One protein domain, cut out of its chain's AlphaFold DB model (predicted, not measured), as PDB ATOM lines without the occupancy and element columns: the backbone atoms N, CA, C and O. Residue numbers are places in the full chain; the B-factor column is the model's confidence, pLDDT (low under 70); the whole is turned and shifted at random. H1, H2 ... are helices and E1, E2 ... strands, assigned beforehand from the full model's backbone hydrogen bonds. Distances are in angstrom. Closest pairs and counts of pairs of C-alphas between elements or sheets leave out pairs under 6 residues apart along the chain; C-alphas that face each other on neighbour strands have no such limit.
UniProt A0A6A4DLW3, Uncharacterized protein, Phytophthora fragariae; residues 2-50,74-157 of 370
ATOM      1  N   PRO A   2     151.608 109.854 184.212       22.31
ATOM      2  CA  PRO A   2     150.237 109.528 183.891       22.31
ATOM      3  C   PRO A   2     150.280 108.767 182.568       22.31
ATOM      4  O   PRO A   2     150.686 109.280 181.530       22.31
ATOM      5  N   VAL A   3     149.942 107.493 182.643       21.12
ATOM      6  CA  VAL A   3     149.538 106.730 181.478       21.12
ATOM      7  C   VAL A   3     148.027 106.869 181.433       21.12
ATOM      8  O   VAL A   3     147.301 106.128 182.090       21.12
ATOM      9  N   LEU A   4     147.565 107.880 180.704       29.36
ATOM     10  CA  LEU A   4     146.228 107.862 180.138       29.36
ATOM     11  C   LEU A   4     146.285 106.826 179.014       29.36
ATOM     12  O   LEU A   4     146.966 107.024 178.008       29.36
ATOM     13  N   ILE A   5     145.665 105.669 179.232       26.67
ATOM     14  CA  ILE A   5     145.411 104.732 178.143       26.67
ATOM     15  C   ILE A   5     144.244 105.340 177.373       26.67
ATOM     16  O   ILE A   5     143.120 105.340 177.865       26.67
ATOM     17  N   LEU A   6     144.532 105.900 176.200       24.33
ATOM     18  CA  LEU A   6     143.519 106.087 175.169       24.33
ATOM     19  C   LEU A   6     142.935 104.693 174.887       24.33
ATOM     20  O   LEU A   6     143.718 103.795 174.559       24.33
ATOM     21  N   PRO A   7     141.623 104.451 175.047       31.64
ATOM     22  CA  PRO A   7     141.027 103.250 174.498       31.64
ATOM     23  C   PRO A   7     141.012 103.428 172.980       31.64
ATOM     24  O   PRO A   7     140.082 103.993 172.416       31.64
ATOM     25  N   ASP A   8     142.077 102.984 172.320       32.38
ATOM     26  CA  ASP A   8     142.041 102.750 170.884       32.38
ATOM     27  C   ASP A   8     141.280 101.433 170.680       32.38
ATOM     28  O   ASP A   8     141.835 100.337 170.786       32.38
ATOM     29  N   ILE A   9     139.956 101.535 170.538       38.84
ATOM     30  CA  ILE A   9     139.084 100.402 170.225       38.84
ATOM     31  C   ILE A   9     138.812 100.455 168.729       38.84
ATOM     32  O   ILE A   9     137.950 101.195 168.256       38.84
ATOM     33  N   GLY A  10     139.547  99.635 167.986       38.28
ATOM     34  CA  GLY A  10     139.337  99.518 166.556       38.28
ATOM     35  C   GLY A  10     139.959  98.277 165.942       38.28
ATOM     36  O   GLY A  10     140.949  98.386 165.227       38.28
ATOM     37  N   HIS A  11     139.359  97.099 166.149       40.94
ATOM     38  CA  HIS A  11     139.419  96.074 165.107       40.94
ATOM     39  C   HIS A  11     138.284  95.047 165.180       40.94
ATOM     40  O   HIS A  11     138.261  94.173 166.036       40.94
ATOM     41  N   LEU A  12     137.399  95.095 164.188       36.56
ATOM     42  CA  LEU A  12     136.615  93.949 163.722       36.56
ATOM     43  C   LEU A  12     137.173  93.601 162.343       36.56
ATOM     44  O   LEU A  12     136.689  94.015 161.295       36.56
ATOM     45  N   GLY A  13     138.296  92.901 162.403       36.06
ATOM     46  CA  GLY A  13     139.056  92.399 161.262       36.06
ATOM     47  C   GLY A  13     140.171  91.445 161.696       36.06
ATOM     48  O   GLY A  13     141.152  91.270 160.991       36.06
ATOM     49  N   GLY A  14     140.053  90.846 162.885       44.31
ATOM     50  CA  GLY A  14     141.002  89.858 163.377       44.31
ATOM     51  C   GLY A  14     141.217  89.979 164.874       44.31
ATOM     52  O   GLY A  14     141.875  90.911 165.329       44.31
ATOM     53  N   ALA A  15     140.777  88.967 165.624       51.78
ATOM     54  CA  ALA A  15     141.261  88.711 166.981       51.78
ATOM     55  C   ALA A  15     142.800  88.841 167.064       51.78
ATOM     56  O   ALA A  15     143.337  89.288 168.073       51.78
ATOM     57  N   SER A  16     143.507  88.550 165.966       51.94
ATOM     58  CA  SER A  16     144.943  88.753 165.777       51.94
ATOM     59  C   SER A  16     145.426  90.194 165.993       51.94
ATOM     60  O   SER A  16     146.457  90.369 166.633       51.94
ATOM     61  N   ALA A  17     144.728  91.228 165.508       54.00
ATOM     62  CA  ALA A  17     145.178  92.620 165.643       54.00
ATOM     63  C   ALA A  17     144.971  93.143 167.070       54.00
ATOM     64  O   ALA A  17     145.899  93.689 167.656       54.00
ATOM     65  N   SER A  18     143.806  92.886 167.671       60.91
ATOM     66  CA  SER A  18     143.516  93.254 169.065       60.91
ATOM     67  C   SER A  18     144.429  92.517 170.049       60.91
ATOM     68  O   SER A  18     144.970  93.125 170.970       60.91
ATOM     69  N   THR A  19     144.705  91.232 169.795       59.44
ATOM     70  CA  THR A  19     145.713  90.462 170.544       59.44
ATOM     71  C   THR A  19     147.112  91.044 170.340       59.44
ATOM     72  O   THR A  19     147.870  91.179 171.297       59.44
ATOM     73  N   THR A  20     147.459  91.454 169.116       60.50
ATOM     74  CA  THR A  20     148.745  92.104 168.823       60.50
ATOM     75  C   THR A  20     148.881  93.435 169.560       60.50
ATOM     76  O   THR A  20     149.922  93.666 170.158       60.50
ATOM     77  N   ILE A  21     147.844  94.274 169.600       63.22
ATOM     78  CA  ILE A  21     147.849  95.559 170.318       63.22
ATOM     79  C   ILE A  21     147.928  95.340 171.830       63.22
ATOM     80  O   ILE A  21     148.729  95.993 172.502       63.22
ATOM     81  N   ALA A  22     147.157  94.402 172.387       61.28
ATOM     82  CA  ALA A  22     147.252  94.044 173.802       61.28
ATOM     83  C   ALA A  22     148.676  93.573 174.160       61.28
ATOM     84  O   ALA A  22     149.260  94.046 175.138       61.28
ATOM     85  N   ASN A  23     149.280  92.737 173.309       61.12
ATOM     86  CA  ASN A  23     150.656  92.264 173.472       61.12
ATOM     87  C   ASN A  23     151.690  93.396 173.323       61.12
ATOM     88  O   ASN A  23     152.598  93.517 174.143       61.12
ATOM     89  N   GLN A  24     151.542  94.262 172.318       60.16
ATOM     90  CA  GLN A  24     152.452  95.380 172.044       60.16
ATOM     91  C   GLN A  24     152.403  96.451 173.135       60.16
ATOM     92  O   GLN A  24     153.433  97.004 173.509       60.16
ATOM     93  N   THR A  25     151.213  96.746 173.661       63.66
ATOM     94  CA  THR A  25     151.036  97.757 174.711       63.66
ATOM     95  C   THR A  25     151.337  97.212 176.104       63.66
ATOM     96  O   THR A  25     151.621  98.006 177.000       63.66
ATOM     97  N   SER A  26     151.297  95.884 176.298       60.09
ATOM     98  CA  SER A  26     151.600  95.189 177.562       60.09
ATOM     99  C   SER A  26     150.820  95.725 178.780       60.09
ATOM    100  O   SER A  26     151.278  95.624 179.919       60.09
ATOM    101  N   ARG A  27     149.651  96.345 178.560       63.16
ATOM    102  CA  ARG A  27     148.865  97.058 179.592       63.16
ATOM    103  C   ARG A  27     147.517  96.411 179.915       63.16
ATOM    104  O   ARG A  27     146.782  96.924 180.759       63.16
ATOM    105  N   GLY A  28     147.199  95.289 179.282       74.44
ATOM    106  CA  GLY A  28     145.933  94.595 179.467       74.44
ATOM    107  C   GLY A  28     145.899  93.234 178.783       74.44
ATOM    108  O   GLY A  28     146.897  92.789 178.219       74.44
ATOM    109  N   ALA A  29     144.735  92.597 178.836       78.38
ATOM    110  CA  ALA A  29     144.426  91.364 178.128       78.38
ATOM    111  C   ALA A  29     143.169  91.562 177.277       78.38
ATOM    112  O   ALA A  29     142.200  92.180 177.724       78.38
ATOM    113  N   PHE A  30     143.197  91.024 176.064       80.31
ATOM    114  CA  PHE A  30     142.056  90.984 175.161       80.31
ATOM    115  C   PHE A  30     141.519  89.557 175.099       80.31
ATOM    116  O   PHE A  30     142.292  88.612 174.926       80.31
ATOM    117  N   VAL A  31     140.206  89.409 175.236       80.00
ATOM    118  CA  VAL A  31     139.513  88.124 175.164       80.00
ATOM    119  C   VAL A  31     138.518  88.206 174.023       80.00
ATOM    120  O   VAL A  31     137.554  88.966 174.092       80.00
ATOM    121  N   ALA A  32     138.778  87.442 172.965       80.00
ATOM    122  CA  ALA A  32     137.850  87.339 171.851       80.00
ATOM    123  C   ALA A  32     136.600  86.575 172.300       80.00
ATOM    124  O   ALA A  32     136.706  85.498 172.893       80.00
ATOM    125  N   GLY A  33     135.432  87.135 172.012       79.19
ATOM    126  CA  GLY A  33     134.144  86.516 172.288       79.19
ATOM    127  C   GLY A  33     133.562  85.820 171.057       79.19
ATOM    128  O   GLY A  33     134.285  85.286 170.212       79.19
ATOM    129  N   ALA A  34     132.232  85.785 170.960       80.88
ATOM    130  CA  ALA A  34     131.517  85.099 169.885       80.88
ATOM    131  C   ALA A  34     130.709  86.071 169.015       80.88
ATOM    132  O   ALA A  34     130.021  86.959 169.508       80.88
ATOM    133  N   SER A  35     130.700  85.832 167.702       74.69
ATOM    134  CA  SER A  35     129.954  86.611 166.703       74.69
ATOM    135  C   SER A  35     128.494  86.154 166.546       74.69
ATOM    136  O   SER A  35     127.961  86.076 165.439       74.69
ATOM    137  N   THR A  36     127.836  85.827 167.660       80.69
ATOM    138  CA  THR A  36     126.430  85.388 167.679       80.69
ATOM    139  C   THR A  36     125.555  86.400 168.406       80.69
ATOM    140  O   THR A  36     126.029  87.137 169.269       80.69
ATOM    141  N   ALA A  37     124.272  86.462 168.046       80.38
ATOM    142  CA  ALA A  37     123.337  87.390 168.674       80.38
ATOM    143  C   ALA A  37     123.305  87.193 170.199       80.38
ATOM    144  O   ALA A  37     123.214  86.065 170.678       80.38
ATOM    145  N   ASN A  38     123.345  88.302 170.942       83.56
ATOM    146  CA  ASN A  38     123.365  88.350 172.410       83.56
ATOM    147  C   ASN A  38     124.605  87.735 173.084       83.56
ATOM    148  O   ASN A  38     124.625  87.631 174.310       83.56
ATOM    149  N   ALA A  39     125.632  87.341 172.329       84.88
ATOM    150  CA  ALA A  39     126.909  86.954 172.912       84.88
ATOM    151  C   ALA A  39     127.789  88.182 173.173       84.88
ATOM    152  O   ALA A  39     127.682  89.207 172.496       84.88
ATOM    153  N   ILE A  40     128.693  88.055 174.147       85.31
ATOM    154  CA  ILE A  40     129.786  89.010 174.322       85.31
ATOM    155  C   ILE A  40     130.683  88.880 173.098       85.31
ATOM    156  O   ILE A  40     131.175  87.790 172.802       85.31
ATOM    157  N   MET A  41     130.844  89.986 172.374       82.69
ATOM    158  CA  MET A  41     131.648  90.013 171.160       82.69
ATOM    159  C   MET A  41     133.132  89.976 171.495       82.69
ATOM    160  O   MET A  41     133.837  89.171 170.909       82.69
ATOM    161  N   ASP A  42     133.571  90.801 172.447       82.25
ATOM    162  CA  ASP A  42     134.956  90.918 172.895       82.25
ATOM    163  C   ASP A  42     135.017  91.558 174.291       82.25
ATOM    164  O   ASP A  42     134.160  92.379 174.634       82.25
ATOM    165  N   THR A  43     136.078  91.255 175.043       82.81
ATOM    166  CA  THR A  43     136.345  91.834 176.368       82.81
ATOM    167  C   THR A  43     137.761  92.392 176.457       82.81
ATOM    168  O   THR A  43     138.744  91.723 176.126       82.81
ATOM    169  N   TRP A  44     137.876  93.613 176.985       83.25
ATOM    170  CA  TRP A  44     139.150  94.243 177.325       83.25
ATOM    171  C   TRP A  44     139.335  94.322 178.838       83.25
ATOM    172  O   TRP A  44     138.557  94.961 179.544       83.25
ATOM    173  N   ASN A  45     140.418  93.723 179.324       81.12
ATOM    174  CA  ASN A  45     140.802  93.738 180.728       81.12
ATOM    175  C   ASN A  45     142.036  94.619 180.921       81.12
ATOM    176  O   ASN A  45     143.081  94.356 180.325       81.12
ATOM    177  N   TYR A  46     141.956  95.619 181.799       81.19
ATOM    178  CA  TYR A  46     143.076  96.512 182.112       81.19
ATOM    179  C   TYR A  46     143.436  96.459 183.598       81.19
ATOM    180  O   TYR A  46     142.563  96.534 184.463       81.19
ATOM    181  N   MET A  47     144.737  96.407 183.904       80.19
ATOM    182  CA  MET A  47     145.236  96.602 185.267       80.19
ATOM    183  C   MET A  47     145.719  98.039 185.440       80.19
ATOM    184  O   MET A  47     146.787  98.418 184.959       80.19
ATOM    185  N   LEU A  48     144.947  98.834 186.177       80.94
ATOM    186  CA  LEU A  48     145.276 100.230 186.443       80.94
ATOM    187  C   LEU A  48     145.986 100.374 187.793       80.94
ATOM    188  O   LEU A  48     145.519  99.880 188.819       80.94
ATOM    189  N   LYS A  49     147.119 101.082 187.794       84.75
ATOM    190  CA  LYS A  49     147.834 101.504 189.005       84.75
ATOM    191  C   LYS A  49     147.711 103.015 189.121       84.75
ATOM    192  O   LYS A  49     148.300 103.738 188.322       84.75
ATOM    193  N   ILE A  50     146.951 103.474 190.107       85.94
ATOM    194  CA  ILE A  50     146.705 104.898 190.338       85.94
ATOM    195  C   ILE A  50     147.545 105.333 191.533       85.94
ATOM    196  O   ILE A  50     147.495 104.701 192.591       85.94
ATOM    197  N   PHE A  74     136.478 105.949 196.971       83.19
ATOM    198  CA  PHE A  74     136.780 106.120 195.560       83.19
ATOM    199  C   PHE A  74     135.595 105.631 194.737       83.19
ATOM    200  O   PHE A  74     135.093 104.528 194.959       83.19
ATOM    201  N   ARG A  75     135.128 106.468 193.812       86.69
ATOM    202  CA  ARG A  75     134.015 106.150 192.920       86.69
ATOM    203  C   ARG A  75     134.552 106.013 191.506       86.69
ATOM    204  O   ARG A  75     135.112 106.960 190.971       86.69
ATOM    205  N   VAL A  76     134.360 104.841 190.911       87.75
ATOM    206  CA  VAL A  76     134.725 104.576 189.514       87.75
ATOM    207  C   VAL A  76     133.484 104.689 188.644       87.75
ATOM    208  O   VAL A  76     132.390 104.321 189.087       87.75
ATOM    209  N   ASN A  77     133.652 105.181 187.418       90.00
ATOM    210  CA  ASN A  77     132.603 105.136 186.407       90.00
ATOM    211  C   ASN A  77     132.248 103.679 186.091       90.00
ATOM    212  O   ASN A  77     133.124 102.873 185.781       90.00
ATOM    213  N   GLN A  78     130.963 103.350 186.161       91.56
ATOM    214  CA  GLN A  78     130.426 102.050 185.779       91.56
ATOM    215  C   GLN A  78     129.106 102.264 185.057       91.56
ATOM    216  O   GLN A  78     128.264 103.035 185.524       91.56
ATOM    217  N   GLY A  79     128.912 101.582 183.940       94.12
ATOM    218  CA  GLY A  79     127.718 101.779 183.141       94.12
ATOM    219  C   GLY A  79     127.709 100.989 181.848       94.12
ATOM    220  O   GLY A  79     128.596 100.178 181.581       94.12
ATOM    221  N   THR A  80     126.667 101.244 181.066       94.00
ATOM    222  CA  THR A  80     126.450 100.661 179.747       94.00
ATOM    223  C   THR A  80     125.956 101.704 178.757       94.00
ATOM    224  O   THR A  80     125.105 102.522 179.108       94.00
ATOM    225  N   ALA A  81     126.399 101.623 177.509       93.62
ATOM    226  CA  ALA A  81     125.863 102.389 176.390       93.62
ATOM    227  C   ALA A  81     125.272 101.436 175.347       93.62
ATOM    228  O   ALA A  81     125.935 100.481 174.948       93.62
ATOM    229  N   ALA A  82     124.042 101.703 174.911       93.44
ATOM    230  CA  ALA A  82     123.358 100.959 173.860       93.44
ATOM    231  C   ALA A  82     123.356 101.781 172.567       93.44
ATOM    232  O   ALA A  82     122.871 102.919 172.541       93.44
ATOM    233  N   ILE A  83     123.899 101.198 171.503       91.75
ATOM    234  CA  ILE A  83     124.127 101.857 170.221       91.75
ATOM    235  C   ILE A  83     123.291 101.158 169.153       91.75
ATOM    236  O   ILE A  83     123.439  99.960 168.901       91.75
ATOM    237  N   ALA A  84     122.420 101.930 168.510       91.31
ATOM    238  CA  ALA A  84     121.699 101.494 167.330       91.31
ATOM    239  C   ALA A  84     122.578 101.693 166.095       91.31
ATOM    240  O   ALA A  84     123.313 102.678 165.985       91.31
ATOM    241  N   VAL A  85     122.465 100.759 165.160       88.81
ATOM    242  CA  VAL A  85     123.099 100.817 163.844       88.81
ATOM    243  C   VAL A  85     121.975 100.772 162.823       88.81
ATOM    244  O   VAL A  85     121.096  99.922 162.945       88.81
ATOM    245  N   ASP A  86     121.956 101.686 161.857       88.69
ATOM    246  CA  ASP A  86     120.945 101.683 160.796       88.69
ATOM    247  C   ASP A  86     121.361 100.797 159.599       88.69
ATOM    248  O   ASP A  86     122.418 100.155 159.588       88.69
ATOM    249  N   ALA A  87     120.519 100.740 158.563       87.00
ATOM    250  CA  ALA A  87     120.813  99.969 157.352       87.00
ATOM    251  C   ALA A  87     122.040 100.500 156.578       87.00
ATOM    252  O   ALA A  87     122.714  99.738 155.886       87.00
ATOM    253  N   SER A  88     122.346 101.790 156.731       84.12
ATOM    254  CA  SER A  88     123.509 102.478 156.160       84.12
ATOM    255  C   SER A  88     124.747 102.398 157.063       84.12
ATOM    256  O   SER A  88     125.779 102.986 156.741       84.12
ATOM    257  N   LYS A  89     124.666 101.646 158.172       82.62
ATOM    258  CA  LYS A  89     125.710 101.489 159.192       82.62
ATOM    259  C   LYS A  89     126.032 102.770 159.970       82.62
ATOM    260  O   LYS A  89     127.081 102.845 160.609       82.62
ATOM    261  N   ASN A  90     125.148 103.767 159.945       85.06
ATOM    262  CA  ASN A  90     125.274 104.921 160.825       85.06
ATOM    263  C   ASN A  90     124.937 104.507 162.252       85.06
ATOM    264  O   ASN A  90     124.026 103.712 162.490       85.06
ATOM    265  N   MET A  91     125.678 105.073 163.193       87.56
ATOM    266  CA  MET A  91     125.564 104.758 164.608       87.56
ATOM    267  C   MET A  91     124.847 105.890 165.324       87.56
ATOM    268  O   MET A  91     125.117 107.062 165.073       87.56
ATOM    269  N   SER A  92     123.938 105.539 166.225       90.38
ATOM    270  CA  SER A  92     123.197 106.508 167.026       90.38
ATOM    271  C   SER A  92     122.980 105.976 168.438       90.38
ATOM    272  O   SER A  92     122.745 104.784 168.656       90.38
ATOM    273  N   LEU A  93     123.107 106.858 169.429       91.62
ATOM    274  CA  LEU A  93     123.026 106.453 170.825       91.62
ATOM    275  C   LEU A  93     121.555 106.298 171.207       91.62
ATOM    276  O   LEU A  93     120.767 107.239 171.076       91.62
ATOM    277  N   THR A  94     121.185 105.109 171.674       93.25
ATOM    278  CA  THR A  94     119.819 104.826 172.140       93.25
ATOM    279  C   THR A  94     119.681 105.153 173.624       93.25
ATOM    280  O   THR A  94     118.706 105.782 174.029       93.25
ATOM    281  N   SER A  95     120.681 104.780 174.432       92.94
ATOM    282  CA  SER A  95     120.715 105.076 175.868       92.94
ATOM    283  C   SER A  95     122.116 104.916 176.462       92.94
ATOM    284  O   SER A  95     122.834 103.997 176.068       92.94
ATOM    285  N   THR A  96     122.433 105.700 177.494       93.25
ATOM    286  CA  THR A  96     123.518 105.406 178.447       93.25
ATOM    287  C   THR A  96     122.917 105.213 179.838       93.25
ATOM    288  O   THR A  96     122.139 106.045 180.295       93.25
ATOM    289  N   THR A  97     123.286 104.131 180.521       94.25
ATOM    290  CA  THR A  97     122.904 103.857 181.913       94.25
ATOM    291  C   THR A  97     124.153 103.848 182.780       94.25
ATOM    292  O   THR A  97     125.060 103.055 182.547       94.25
ATOM    293  N   LEU A  98     124.207 104.718 183.789       92.44
ATOM    294  CA  LEU A  98     125.320 104.800 184.735       92.44
ATOM    295  C   LEU A  98     124.904 104.194 186.077       92.44
ATOM    296  O   LEU A  98     123.972 104.672 186.717       92.44
ATOM    297  N   ALA A  99     125.615 103.157 186.514       91.50
ATOM    298  CA  ALA A  99     125.462 102.572 187.847       91.50
ATOM    299  C   ALA A  99     126.331 103.296 188.891       91.50
ATOM    300  O   ALA A  99     126.005 103.345 190.078       91.50
ATOM    301  N   SER A 100     127.451 103.877 188.456       91.25
ATOM    302  CA  SER A 100     128.354 104.660 189.297       91.25
ATOM    303  C   SER A 100     129.132 105.668 188.456       91.25
ATOM    304  O   SER A 100     129.395 105.433 187.279       91.25
ATOM    305  N   GLY A 101     129.540 106.775 189.079       89.31
ATOM    306  CA  GLY A 101     130.199 107.878 188.386       89.31
ATOM    307  C   GLY A 101     129.255 108.611 187.431       89.31
ATOM    308  O   GLY A 101     128.047 108.384 187.452       89.31
ATOM    309  N   ASN A 102     129.814 109.519 186.635       88.88
ATOM    310  CA  ASN A 102     129.032 110.440 185.806       88.88
ATOM    311  C   ASN A 102     129.428 110.417 184.330       88.88
ATOM    312  O   ASN A 102     128.738 111.061 183.552       88.88
ATOM    313  N   THR A 103     130.503 109.724 183.941       90.06
ATOM    314  CA  THR A 103     131.054 109.820 182.581       90.06
ATOM    315  C   THR A 103     131.227 108.455 181.918       90.06
ATOM    316  O   THR A 103     131.389 107.431 182.591       90.06
ATOM    317  N   CYS A 104     131.188 108.444 180.585       91.12
ATOM    318  CA  CYS A 104     131.573 107.304 179.763       91.12
ATOM    319  C   CYS A 104     133.094 107.357 179.536       91.12
ATOM    320  O   CYS A 104     133.583 108.347 179.002       91.12
ATOM    321  N   PRO A 105     133.873 106.342 179.950       88.50
ATOM    322  CA  PRO A 105     135.321 106.325 179.745       88.50
ATOM    323  C   PRO A 105     135.730 105.721 178.393       88.50
ATOM    324  O   PRO A 105     136.920 105.573 178.130       88.50
ATOM    325  N   VAL A 106     134.761 105.304 177.576       85.94
ATOM    326  CA  VAL A 106     134.987 104.607 176.308       85.94
ATOM    327  C   VAL A 106     134.582 105.512 175.159       85.94
ATOM    328  O   VAL A 106     133.527 106.136 175.223       85.94
ATOM    329  N   MET A 107     135.391 105.523 174.103       85.38
ATOM    330  CA  MET A 107     135.072 106.179 172.842       85.38
ATOM    331  C   MET A 107     134.890 105.134 171.747       85.38
ATOM    332  O   MET A 107     135.597 104.127 171.712       85.38
ATOM    333  N   VAL A 108     133.931 105.373 170.862       82.69
ATOM    334  CA  VAL A 108     133.567 104.466 169.782       82.69
ATOM    335  C   VAL A 108     133.740 105.169 168.452       82.69
ATOM    336  O   VAL A 108     133.091 106.176 168.173       82.69
ATOM    337  N   ALA A 109     134.600 104.605 167.612       79.81
ATOM    338  CA  ALA A 109     134.785 105.075 166.252       79.81
ATOM    339  C   ALA A 109     133.577 104.723 165.367       79.81
ATOM    340  O   ALA A 109     132.953 103.670 165.513       79.81
ATOM    341  N   SER A 110     133.271 105.607 164.417       78.69
ATOM    342  CA  SER A 110     132.177 105.406 163.464       78.69
ATOM    343  C   SER A 110     132.445 104.221 162.537       78.69
ATOM    344  O   SER A 110     133.517 104.126 161.943       78.69
ATOM    345  N   ALA A 111     131.440 103.361 162.356       77.31
ATOM    346  CA  ALA A 111     131.462 102.269 161.381       77.31
ATOM    347  C   ALA A 111     130.905 102.665 159.999       77.31
ATOM    348  O   ALA A 111     130.891 101.841 159.072       77.31
ATOM    349  N   ALA A 112     130.430 103.908 159.851       76.94
ATOM    350  CA  ALA A 112     129.827 104.392 158.617       76.94
ATOM    351  C   ALA A 112     130.865 104.430 157.487       76.94
ATOM    352  O   ALA A 112     131.979 104.936 157.642       76.94
ATOM    353  N   SER A 113     130.482 103.911 156.322       62.62
ATOM    354  CA  SER A 113     131.343 103.769 155.147       62.62
ATOM    355  C   SER A 113     131.433 105.050 154.312       62.62
ATOM    356  O   SER A 113     131.289 105.006 153.089       62.62
ATOM    357  N   ALA A 114     131.654 106.205 154.944       59.06
ATOM    358  CA  ALA A 114     131.967 107.426 154.207       59.06
ATOM    359  C   ALA A 114     133.375 107.285 153.592       59.06
ATOM    360  O   ALA A 114     134.383 107.489 154.263       59.06
ATOM    361  N   ALA A 115     133.409 106.829 152.334       48.94
ATOM    362  CA  ALA A 115     134.534 106.794 151.394       48.94
ATOM    363  C   ALA A 115     135.950 106.787 152.024       48.94
ATOM    364  O   ALA A 115     136.700 107.749 151.895       48.94
ATOM    365  N   GLY A 116     136.325 105.687 152.686       52.84
ATOM    366  CA  GLY A 116     137.724 105.374 153.016       52.84
ATOM    367  C   GLY A 116     138.419 106.259 154.061       52.84
ATOM    368  O   GLY A 116     139.630 106.144 154.210       52.84
ATOM    369  N   ALA A 117     137.695 107.127 154.774       59.81
ATOM    370  CA  ALA A 117     138.309 108.100 155.681       59.81
ATOM    371  C   ALA A 117     138.472 107.620 157.138       59.81
ATOM    372  O   ALA A 117     139.216 108.244 157.890       59.81
ATOM    373  N   ASN A 118     137.800 106.537 157.556       68.44
ATOM    374  CA  ASN A 118     137.945 105.987 158.908       68.44
ATOM    375  C   ASN A 118     138.354 104.495 158.881       68.44
ATOM    376  O   ASN A 118     137.935 103.753 157.990       68.44
ATOM    377  N   PRO A 119     139.178 104.039 159.843       67.94
ATOM    378  CA  PRO A 119     139.686 102.663 159.890       67.94
ATOM    379  C   PRO A 119     138.614 101.615 160.235       67.94
ATOM    380  O   PRO A 119     138.873 100.420 160.119       67.94
ATOM    381  N   MET A 120     137.418 102.049 160.643       71.62
ATOM    382  CA  MET A 120     136.315 101.188 161.086       71.62
ATOM    383  C   MET A 120     135.195 101.067 160.046       71.62
ATOM    384  O   MET A 120     134.137 100.499 160.320       71.62
ATOM    385  N   ALA A 121     135.413 101.566 158.831       77.00
ATOM    386  CA  ALA A 121     134.398 101.606 157.793       77.00
ATOM    387  C   ALA A 121     133.923 100.194 157.427       77.00
ATOM    388  O   ALA A 121     134.701  99.335 157.018       77.00
ATOM    389  N   GLY A 122     132.613  99.958 157.531       74.12
ATOM    390  CA  GLY A 122     131.987  98.719 157.073       74.12
ATOM    391  C   GLY A 122     132.130  97.518 158.012       74.12
ATOM    392  O   GLY A 122     131.546  96.478 157.711       74.12
ATOM    393  N   VAL A 123     132.809  97.695 159.145       75.12
ATOM    394  CA  VAL A 123     133.005  96.703 160.209       75.12
ATOM    395  C   VAL A 123     131.691  96.107 160.728       75.12
ATOM    396  O   VAL A 123     131.606  94.906 160.974       75.12
ATOM    397  N   LEU A 124     130.662  96.938 160.908       79.25
ATOM    398  CA  LEU A 124     129.380  96.490 161.446       79.25
ATOM    399  C   LEU A 124     128.474  95.941 160.340       79.25
ATOM    400  O   LEU A 124     128.476  96.415 159.195       79.25
ATOM    401  N   GLY A 125     127.669  94.941 160.701       81.19
ATOM    402  CA  GLY A 125     126.533  94.511 159.891       81.19
ATOM    403  C   GLY A 125     125.466  95.606 159.827       81.19
ATOM    404  O   GLY A 125     125.298  96.378 160.771       81.19
ATOM    405  N   ALA A 126     124.737  95.682 158.713       84.69
ATOM    406  CA  ALA A 126     123.576  96.564 158.616       84.69
ATOM    407  C   ALA A 126     122.551  96.191 159.700       84.69
ATOM    408  O   ALA A 126     122.277  95.007 159.905       84.69
ATOM    409  N   SER A 127     122.000  97.189 160.393       87.50
ATOM    410  CA  SER A 127     121.028  96.991 161.479       87.50
ATOM    411  C   SER A 127     121.522  96.158 162.677       87.50
ATOM    412  O   SER A 127     120.713  95.670 163.466       87.50
ATOM    413  N   ALA A 128     122.840  95.989 162.839       86.69
ATOM    414  CA  ALA A 128     123.437  95.223 163.933       86.69
ATOM    415  C   ALA A 128     123.822  96.137 165.110       86.69
ATOM    416  O   ALA A 128     124.986  96.496 165.281       86.69
ATOM    417  N   GLY A 129     122.827  96.542 165.905       88.06
ATOM    418  CA  GLY A 129     123.057  97.285 167.147       88.06
ATOM    419  C   GLY A 129     123.875  96.486 168.166       88.06
ATOM    420  O   GLY A 129     123.883  95.255 168.151       88.06
ATOM    421  N   PHE A 130     124.557  97.187 169.068       89.19
ATOM    422  CA  PHE A 130     125.389  96.568 170.099       89.19
ATOM    423  C   PHE A 130     125.392  97.396 171.383       89.19
ATOM    424  O   PHE A 130     124.903  98.525 171.426       89.19
ATOM    425  N   SER A 131     125.921  96.811 172.454       91.81
ATOM    426  CA  SER A 131     126.091  97.491 173.736       91.81
ATOM    427  C   SER A 131     127.532  97.397 174.205       91.81
ATOM    428  O   SER A 131     128.209  96.402 173.965       91.81
ATOM    429  N   ILE A 132     127.979  98.436 174.897       91.69
ATOM    430  CA  ILE A 132     129.276  98.481 175.567       91.69
ATOM    431  C   ILE A 132     129.007  98.603 177.052       91.69
ATOM    432  O   ILE A 132     128.180  99.420 177.452       91.69
ATOM    433  N   ALA A 133     129.725  97.835 177.861       92.75
ATOM    434  CA  ALA A 133     129.724  97.978 179.305       92.75
ATOM    435  C   ALA A 133     131.129  98.282 179.814       92.75
ATOM    436  O   ALA A 133     132.117  97.778 179.290       92.75
ATOM    437  N   TRP A 134     131.207  99.101 180.856       91.62
ATOM    438  CA  TRP A 134     132.447  99.412 181.552       91.62
ATOM    439  C   TRP A 134     132.230  99.323 183.055       91.62
ATOM    440  O   TRP A 134     131.163  99.650 183.580       91.62
ATOM    441  N   GLY A 135     133.270  98.902 183.762       88.88
ATOM    442  CA  GLY A 135     133.256  98.857 185.211       88.88
ATOM    443  C   GLY A 135     134.596  98.441 185.793       88.88
ATOM    444  O   GLY A 135     135.506  98.026 185.076       88.88
ATOM    445  N   ALA A 136     134.725  98.594 187.109       84.94
ATOM    446  CA  ALA A 136     135.882  98.104 187.844       84.94
ATOM    447  C   ALA A 136     135.573  96.701 188.366       84.94
ATOM    448  O   ALA A 136     134.580  96.530 189.072       84.94
ATOM    449  N   ILE A 137     136.453  95.738 188.074       80.56
ATOM    450  CA  ILE A 137     136.350  94.313 188.446       80.56
ATOM    451  C   ILE A 137     135.243  93.562 187.685       80.56
ATOM    452  O   ILE A 137     135.511  92.494 187.153       80.56
ATOM    453  N   VAL A 138     134.031  94.115 187.619       84.81
ATOM    454  CA  VAL A 138     132.879  93.568 186.884       84.81
ATOM    455  C   VAL A 138     132.119  94.684 186.174       84.81
ATOM    456  O   VAL A 138     132.284  95.868 186.489       84.81
ATOM    457  N   ASN A 139     131.261  94.309 185.230       88.56
ATOM    458  CA  ASN A 139     130.336  95.219 184.562       88.56
ATOM    459  C   ASN A 139     128.981  94.521 184.311       88.56
ATOM    460  O   ASN A 139     128.781  93.373 184.700       88.56
ATOM    461  N   ALA A 140     128.021  95.218 183.700       89.06
ATOM    462  CA  ALA A 140     126.671  94.679 183.509       89.06
ATOM    463  C   ALA A 140     126.581  93.532 182.479       89.06
ATOM    464  O   ALA A 140     125.635  92.751 182.540       89.06
ATOM    465  N   LEU A 141     127.529  93.434 181.540       86.56
ATOM    466  CA  LEU A 141     127.598  92.351 180.549       86.56
ATOM    467  C   LEU A 141     128.431  91.166 181.058       86.56
ATOM    468  O   LEU A 141     128.145  90.024 180.716       86.56
ATOM    469  N   GLU A 142     129.405  91.429 181.928       83.88
ATOM    470  CA  GLU A 142     130.253  90.432 182.587       83.88
ATOM    471  C   GLU A 142     130.185  90.596 184.113       83.88
ATOM    472  O   GLU A 142     131.052  91.228 184.728       83.88
ATOM    473  N   PRO A 143     129.147  90.038 184.760       79.81
ATOM    474  CA  PRO A 143     128.937  90.198 186.198       79.81
ATOM    475  C   PRO A 143     129.810  89.264 187.050       79.81
ATOM    476  O   PRO A 143     129.726  89.297 188.277       79.81
ATOM    477  N   THR A 144     130.616  88.401 186.424       80.94
ATOM    478  CA  THR A 144     131.437  87.397 187.115       80.94
ATOM    479  C   THR A 144     132.911  87.736 186.975       80.94
ATOM    480  O   THR A 144     133.365  88.142 185.912       80.94
ATOM    481  N   ILE A 145     133.661  87.552 188.059       71.50
ATOM    482  CA  ILE A 145     135.097  87.810 188.091       71.50
ATOM    483  C   ILE A 145     135.831  86.628 187.465       71.50
ATOM    484  O   ILE A 145     135.786  85.524 188.010       71.50
ATOM    485  N   ASP A 146     136.551  86.874 186.375       68.31
ATOM    486  CA  ASP A 146     137.458  85.894 185.789       68.31
ATOM    487  C   ASP A 146     138.911  86.167 186.218       68.31
ATOM    488  O   ASP A 146     139.533  87.157 185.832       68.31
ATOM    489  N   GLY A 147     139.462  85.271 187.044       69.62
ATOM    490  CA  GLY A 147     140.857  85.322 187.496       69.62
ATOM    491  C   GLY A 147     141.872  84.841 186.452       69.62
ATOM    492  O   GLY A 147     143.070  84.848 186.729       69.62
ATOM    493  N   THR A 148     141.416  84.411 185.272       76.81
ATOM    494  CA  THR A 148     142.275  83.873 184.207       76.81
ATOM    495  C   THR A 148     143.216  84.934 183.638       76.81
ATOM    496  O   THR A 148     144.384  84.651 183.378       76.81
ATOM    497  N   TYR A 149     142.730  86.168 183.474       72.50
ATOM    498  CA  TYR A 149     143.464  87.232 182.775       72.50
ATOM    499  C   TYR A 149     144.124  88.246 183.709       72.50
ATOM    500  O   TYR A 149     145.087  88.906 183.318       72.50
ATOM    501  N   MET A 150     143.626  88.380 184.940       72.19
ATOM    502  CA  MET A 150     144.167  89.294 185.944       72.19
ATOM    503  C   MET A 150     144.305  88.567 187.289       72.19
ATOM    504  O   MET A 150     143.345  87.961 187.759       72.19
ATOM    505  N   PRO A 151     145.458  88.669 187.977       71.00
ATOM    506  CA  PRO A 151     145.720  87.927 189.215       71.00
ATOM    507  C   PRO A 151     144.925  88.435 190.429       71.00
ATOM    508  O   PRO A 151     145.033  87.870 191.519       71.00
ATOM    509  N   PHE A 152     144.176  89.533 190.290       74.44
ATOM    510  CA  PHE A 152     143.465  90.174 191.390       74.44
ATOM    511  C   PHE A 152     141.965  90.206 191.121       74.44
ATOM    512  O   PHE A 152     141.512  90.812 190.158       74.44
ATOM    513  N   THR A 153     141.203  89.620 192.040       77.06
ATOM    514  CA  THR A 153     139.735  89.668 192.062       77.06
ATOM    515  C   THR A 153     139.198  90.852 192.875       77.06
ATOM    516  O   THR A 153     137.992  91.060 192.961       77.06
ATOM    517  N   THR A 154     140.085  91.648 193.485       79.31
ATOM    518  CA  THR A 154     139.747  92.819 194.304       79.31
ATOM    519  C   THR A 154     140.709  93.976 194.043       79.31
ATOM    520  O   THR A 154     141.878  93.773 193.704       79.31
ATOM    521  N   THR A 155     140.260  95.212 194.282       80.31
ATOM    522  CA  THR A 155     141.148  96.384 194.364       80.31
ATOM    523  C   THR A 155     142.023  96.304 195.613       80.31
ATOM    524  O   THR A 155     141.558  95.875 196.672       80.31
ATOM    525  N   ARG A 156     143.283  96.742 195.516       84.31
ATOM    526  CA  ARG A 156     144.242  96.744 196.631       84.31
ATOM    527  C   ARG A 156     144.845  98.129 196.815       84.31
ATOM    528  O   ARG A 156     145.209  98.777 195.837       84.31
ATOM    529  N   LEU A 157     144.983  98.548 198.069       86.31
ATOM    530  CA  LEU A 157     145.738  99.736 198.450       86.31
ATOM    531  C   LEU A 157     147.126  99.296 198.924       86.31
ATOM    532  O   LEU A 157     147.239  98.528 199.877       86.31
TER     533      LEU A 157
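AT A GLANCE: This is residues 2 to 50 and 74 to 157 of the 370 residues of an uncharacterized protein of Phytophthora fragariae (UniProt A0A6A4DLW3). You will find little regular structure: a three-stranded antiparallel sheet, E4 - E3 - E5, a strand hairpin, E1 and E2, beside its E5 edge, H1 packed on E1, and long loops. The 133 printed residues hold H1 E1 E2 E3 E4 E5 in that order, mixed helices and strands, with only 44 residues in named elements. The whole is compact, radius of gyration of the C-alphas 15.5 A, spanning 48 by 32 by 31 A.

IN THESE COORDINATES: Find C-alpha 15 at (141.261, 88.711, 166.981); from there H1, residues 15 to 25, runs 15.4 A. E1, residues 28 to 32, and E2, residues 42 to 46, follow. Beyond the cut look for E3, residues 78 to 85, 23.2 A; E4, residues 91 to 100, 24.8 A; and E5, residues 130 to 134, ending at (132.447, 99.412, 181.552).

HOW THE PARTS SIT: In H1 every O i to N i+4 pair is within hydrogen-bond range. Its closest C-alphas to E1, Ala 22 and Ala 29, are 5.8 A apart. In the hairpin E1 and E2, N 29 and O 45 are 2.8 A apart. E2 and E5 are near each other, with 5 pairs of C-alphas within 10 A. E3 and E5 are antiparallel neighbours, with N 81 and O 132 within hydrogen-bond range at 2.8 A; in the hairpin E3 and E4, N 80 and O 97 are within hydrogen-bond range at 2.8 A. E4 bends by 57 degrees at residue 94.

THE WHOLE: Residues 51 to 73 are cut out, and C-alphas 50 and 74 are 11.3 A apart. The link E4 to E5 is long, 29 residues. Confidence is under 70 in residues 2 to 27, 113 to 119 and 146 to 147.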